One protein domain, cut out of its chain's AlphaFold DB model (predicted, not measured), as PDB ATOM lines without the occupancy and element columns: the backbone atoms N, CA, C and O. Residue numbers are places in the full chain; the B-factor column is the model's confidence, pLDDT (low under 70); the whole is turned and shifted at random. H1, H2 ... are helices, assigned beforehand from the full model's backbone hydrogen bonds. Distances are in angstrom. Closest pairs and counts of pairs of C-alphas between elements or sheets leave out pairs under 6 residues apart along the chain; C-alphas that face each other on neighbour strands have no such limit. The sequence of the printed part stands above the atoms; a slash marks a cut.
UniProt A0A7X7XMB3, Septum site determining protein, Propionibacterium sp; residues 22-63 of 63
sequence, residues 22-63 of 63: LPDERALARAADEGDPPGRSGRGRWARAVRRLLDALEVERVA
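Overview. This is residues 22 to 63 of the 63 residues of the protein "Septum site determining protein" of Propionibacterium sp (UniProt A0A7X7XMB3). One long helix, H2, makes most of the length, with a small head at its beginning: the short helix H1 and the stretches before and after it, residues 22 to 27 and 34 to 43. The last residues, 54 to 63, stick out from this body as an arm. The printed part has 42 residues with two named helices, H1 then H2, and no named strand; the class is all helix. The whole is loose, with a radius of gyration of the C-alphas of 11.8 A, and spans 37 by 18 by 14 A.

Along the chain. H1 is residues 28 to 33, beginning at C-alpha 28 (91.360, 131.532, 99.954). H2 is residues 44 to 62, 27.8 A from first to last C-alpha, from (84.267, 123.811, 93.441) to (101.913, 125.878, 72.016).

Arrangement. H1 and H2 are apart, joined by a short link of 10 residues. In H1 and H2 every O i to N i+4 pair is within hydrogen-bond range. Residues 54 to 63, of which 54 to 62 belong to H2, stand free.

Size, cuts and confidence. The C-alphas of Arg 30 and Ala 63, the two farthest apart, are 36.7 A apart. The printed part has no cut. Mean pLDDT of the printed part is 82.4; residues 59 to 63 are under 70.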
ATOM      1  N   LEU A  22      87.873 135.533  88.083       88.81
ATOM      2  CA  LEU A  22      87.706 134.517  89.119       88.81
ATOM      3  C   LEU A  22      86.562 134.917  90.072       88.81
ATOM      4  O   LEU A  22      86.417 136.101  90.377       88.81
ATOM      5  N   PRO A  23      85.714 133.970  90.514       87.81
ATOM      6  CA  PRO A  23      84.616 134.263  91.438       87.81
ATOM      7  C   PRO A  23      85.144 134.497  92.855       87.81
ATOM      8  O   PRO A  23      86.075 133.820  93.230       87.81
ATOM      9  N   ASP A  24      84.525 135.304  93.712       86.19
ATOM     10  CA  ASP A  24      85.004 135.406  95.104       86.19
ATOM     11  C   ASP A  24      85.019 134.036  95.821       86.19
ATOM     12  O   ASP A  24      84.083 133.234  95.687       86.19
ATOM     13  N   GLU A  25      86.061 133.769  96.615       86.00
ATOM     14  CA  GLU A  25      86.184 132.565  97.443       86.00
ATOM     15  C   GLU A  25      86.739 132.916  98.828       86.00
ATOM     16  O   GLU A  25      87.864 133.386  98.977       86.00
ATOM     17  N   ARG A  26      85.921 132.693  99.862       85.50
ATOM     18  CA  ARG A  26      86.207 133.136 101.235       85.50
ATOM     19  C   ARG A  26      87.309 132.315 101.889       85.50
ATOM     20  O   ARG A  26      88.030 132.835 102.732       85.50
ATOM     21  N   ALA A  27      87.436 131.048 101.504       84.75
ATOM     22  CA  ALA A  27      88.434 130.152 102.075       84.75
ATOM     23  C   ALA A  27      89.864 130.443 101.584       84.75
ATOM     24  O   ALA A  27      90.806 129.907 102.158       84.75
ATOM     25  N   LEU A  28      90.045 131.288 100.558       84.50
ATOM     26  CA  LEU A  28      91.360 131.532  99.954       84.50
ATOM     27  C   LEU A  28      92.373 132.145 100.908       84.50
ATOM     28  O   LEU A  28      93.526 131.739 100.874       84.50
ATOM     29  N   ALA A  29      91.956 133.103 101.738       87.81
ATOM     30  CA  ALA A  29      92.867 133.752 102.678       87.81
ATOM     31  C   ALA A  29      93.473 132.716 103.634       87.81
ATOM     32  O   ALA A  29      94.686 132.581 103.721       87.81
ATOM     33  N   ARG A  30      92.610 131.888 104.235       87.88
ATOM     34  CA  ARG A  30      93.036 130.796 105.111       87.88
ATOM     35  C   ARG A  30      93.905 129.766 104.383       87.88
ATOM     36  O   ARG A  30      94.913 129.338 104.925       87.88
ATOM     37  N   ALA A  31      93.513 129.358 103.176       86.19
ATOM     38  CA  ALA A  31      94.286 128.402 102.387       86.19
ATOM     39  C   ALA A  31      95.699 128.934 102.089       86.19
ATOM     40  O   ALA A  31      96.668 128.192 102.202       86.19
ATOM     41  N   ALA A  32      95.827 130.230 101.785       87.31
ATOM     42  CA  ALA A  32      97.119 130.873 101.573       87.31
ATOM     43  C   ALA A  32      97.985 130.868 102.844       87.31
ATOM     44  O   ALA A  32      99.166 130.535 102.753       87.31
ATOM     45  N   ASP A  33      97.400 131.158 104.012       92.50
ATOM     46  CA  ASP A  33      98.103 131.108 105.304       92.50
ATOM     47  C   ASP A  33      98.629 129.696 105.628       92.50
ATOM     48  O   ASP A  33      99.697 129.539 106.217       92.50
ATOM     49  N   GLU A  34      97.900 128.657 105.212       92.00
ATOM     50  CA  GLU A  34      98.266 127.244 105.392       92.00
ATOM     51  C   GLU A  34      99.213 126.716 104.292       92.00
ATOM     52  O   GLU A  34      99.641 125.560 104.338       92.00
ATOM     53  N   GLY A  35      99.561 127.540 103.296       90.12
ATOM     54  CA  GLY A  35     100.380 127.129 102.152       90.12
ATOM     55  C   GLY A  35      99.661 126.181 101.182       90.12
ATOM     56  O   GLY A  35     100.316 125.469 100.416       90.12
ATOM     57  N   ASP A  36      98.327 126.152 101.200       86.69
ATOM     58  CA  ASP A  36      97.505 125.371 100.280       86.69
ATOM     59  C   ASP A  36      97.271 126.145  98.965       86.69
ATOM     60  O   ASP A  36      96.553 127.151  98.946       86.69
ATOM     61  N   PRO A  37      97.878 125.724  97.837       80.94
ATOM     62  CA  PRO A  37      97.770 126.448  96.582       80.94
ATOM     63  C   PRO A  37      96.338 126.455  96.025       80.94
ATOM     64  O   PRO A  37      95.604 125.460  96.112       80.94
ATOM     65  N   PRO A  38      95.942 127.548  95.346       74.81
ATOM     66  CA  PRO A  38      94.622 127.658  94.748       74.81
ATOM     67  C   PRO A  38      94.376 126.524  93.747       74.81
ATOM     68  O   PRO A  38      95.142 126.309  92.811       74.81
ATOM     69  N   GLY A  39      93.265 125.809  93.932       72.19
ATOM     70  CA  GLY A  39      92.858 124.718  93.046       72.19
ATOM     71  C   GLY A  39      93.363 123.326  93.436       72.19
ATOM     72  O   GLY A  39      93.006 122.373  92.741       72.19
ATOM     73  N   ARG A  40      94.095 123.165  94.552       75.88
ATOM     74  CA  ARG A  40      94.605 121.854  95.007       75.88
ATOM     75  C   ARG A  40      93.525 120.786  95.151       75.88
ATOM     76  O   ARG A  40      93.723 119.651  94.733       75.88
ATOM     77  N   SER A  41      92.368 121.145  95.706       74.00
ATOM     78  CA  SER A  41      91.263 120.200  95.914       74.00
ATOM     79  C   SER A  41      90.613 119.718  94.610       74.00
ATOM     80  O   SER A  41      89.840 118.759  94.636       74.00
ATOM     81  N   GLY A  42      90.849 120.405  93.482       70.50
ATOM     82  CA  GLY A  42      90.195 120.163  92.190       70.50
ATOM     83  C   GLY A  42      88.674 120.386  92.184       70.50
ATOM     84  O   GLY A  42      88.028 120.247  91.145       70.50
ATOM     85  N   ARG A  43      88.072 120.737  93.327       75.19
ATOM     86  CA  ARG A  43      86.619 120.803  93.525       75.19
ATOM     87  C   ARG A  43      86.153 122.247  93.707       75.19
ATOM     88  O   ARG A  43      86.849 123.095  94.251       75.19
ATOM     89  N   GLY A  44      84.924 122.513  93.269       84.88
ATOM     90  CA  GLY A  44      84.267 123.811  93.441       84.88
ATOM     91  C   GLY A  44      84.472 124.796  92.287       84.88
ATOM     92  O   GLY A  44      85.199 124.544  91.326       84.88
ATOM     93  N   ARG A  45      83.754 125.927  92.358       87.12
ATOM     94  CA  ARG A  45      83.724 126.949  91.293       87.12
ATOM     95  C   ARG A  45      85.087 127.610  91.071       87.12
ATOM     96  O   ARG A  45      85.450 127.842  89.925       87.12
ATOM     97  N   TRP A  46      85.836 127.849  92.149       87.06
ATOM     98  CA  TRP A  46      87.150 128.489  92.094       87.06
ATOM     99  C   TRP A  46      88.181 127.604  91.392       87.06
ATOM    100  O   TRP A  46      88.765 128.019  90.398       87.06
ATOM    101  N   ALA A  47      88.332 126.350  91.837       87.00
ATOM    102  CA  ALA A  47      89.271 125.401  91.237       87.00
ATOM    103  C   ALA A  47      89.008 125.192  89.735       87.00
ATOM    104  O   ALA A  47      89.941 125.172  88.937       87.00
ATOM    105  N   ARG A  48      87.731 125.112  89.330       88.50
ATOM    106  CA  ARG A  48      87.354 125.016  87.910       88.50
ATOM    107  C   ARG A  48      87.692 126.274  87.111       88.50
ATOM    108  O   ARG A  48      88.074 126.149  85.955       88.50
ATOM    109  N   ALA A  49      87.535 127.465  87.691       89.81
ATOM    110  CA  ALA A  49      87.882 128.720  87.025       89.81
ATOM    111  C   ALA A  49      89.401 128.853  86.834       89.81
ATOM    112  O   ALA A  49      89.846 129.193  85.743       89.81
ATOM    113  N   VAL A  50      90.187 128.494  87.857       89.12
ATOM    114  CA  VAL A  50      91.655 128.444  87.770       89.12
ATOM    115  C   VAL A  50      92.104 127.435  86.715       89.12
ATOM    116  O   VAL A  50      92.920 127.782  85.871       89.12
ATOM    117  N   ARG A  51      91.532 126.222  86.700       88.56
ATOM    118  CA  ARG A  51      91.836 125.211  85.674       88.56
ATOM    119  C   ARG A  51      91.610 125.756  84.265       88.56
ATOM    120  O   ARG A  51      92.530 125.725  83.468       88.56
ATOM    121  N   ARG A  52      90.434 126.336  83.995       89.88
ATOM    122  CA  ARG A  52      90.114 126.914  82.677       89.88
ATOM    123  C   ARG A  52      91.087 128.011  82.250       89.88
ATOM    124  O   ARG A  52      91.411 128.091  81.074       89.88
ATOM    125  N   LEU A  53      91.528 128.855  83.187       90.62
ATOM    126  CA  LEU A  53      92.536 129.876  82.906       90.62
ATOM    127  C   LEU A  53      93.880 129.240  82.536       90.62
ATOM    128  O   LEU A  53      94.483 129.644  81.549       90.62
ATOM    129  N   LEU A  54      94.341 128.252  83.305       88.50
ATOM    130  CA  LEU A  54      95.599 127.559  83.017       88.50
ATOM    131  C   LEU A  54      95.545 126.838  81.667       88.50
ATOM    132  O   LEU A  54      96.469 126.996  80.880       88.50
ATOM    133  N   ASP A  55      94.443 126.148  81.369       89.31
ATOM    134  CA  ASP A  55      94.250 125.457  80.091       89.31
ATOM    135  C   ASP A  55      94.299 126.455  78.913       89.31
ATOM    136  O   ASP A  55      94.942 126.195  77.901       89.31
ATOM    137  N   ALA A  56      93.677 127.635  79.052       87.62
ATOM    138  CA  ALA A  56      93.725 128.682  78.028       87.62
ATOM    139  C   ALA A  56      95.146 129.231  77.813       87.62
ATOM    140  O   ALA A  56      95.554 129.463  76.679       87.62
ATOM    141  N   LEU A  57      95.914 129.407  78.892       86.12
ATOM    142  CA  LEU A  57      97.301 129.869  78.812       86.12
ATOM    143  C   LEU A  57      98.252 128.796  78.265       86.12
ATOM    144  O   LEU A  57      99.238 129.138  77.621       86.12
ATOM    145  N   GLU A  58      97.986 127.513  78.513       84.44
ATOM    146  CA  GLU A  58      98.758 126.415  77.920       84.44
ATOM    147  C   GLU A  58      98.531 126.319  76.407       84.44
ATOM    148  O   GLU A  58      99.495 126.126  75.669       84.44
ATOM    149  N   VAL A  59      97.297 126.529  75.934       68.88
ATOM    150  CA  VAL A  59      96.982 126.566  74.494       68.88
ATOM    151  C   VAL A  59      97.734 127.698  73.787       68.88
ATOM    152  O   VAL A  59      98.344 127.463  72.748       68.88
ATOM    153  N   GLU A  60      97.777 128.893  74.381       64.50
ATOM    154  CA  GLU A  60      98.522 130.053  73.854       64.50
ATOM    155  C   GLU A  60     100.049 129.858  73.858       64.50
ATOM    156  O   GLU A  60     100.766 130.561  73.157       64.50
ATOM    157  N   ARG A  61     100.586 128.922  74.654       62.75
ATOM    158  CA  ARG A  61     102.034 128.644  74.692       62.75
ATOM    159  C   ARG A  61     102.513 127.675  73.615       62.75
ATOM    160  O   ARG A  61     103.722 127.579  73.410       62.75
ATOM    161  N   VAL A  62     101.604 126.903  73.026       56.72
ATOM    162  CA  VAL A  62     101.913 125.878  72.016       56.72
ATOM    163  C   VAL A  62     101.536 126.347  70.603       56.72
ATOM    164  O   VAL A  62     102.033 125.778  69.631       56.72
ATOM    165  N   ALA A  63     100.684 127.371  70.494       49.75
ATOM    166  CA  ALA A  63     100.326 128.060  69.252       49.75
ATOM    167  C   ALA A  63     101.364 129.126  68.861       49.75
ATOM    168  O   ALA A  63     101.528 129.339  67.637       49.75
TER     169      ALA A  63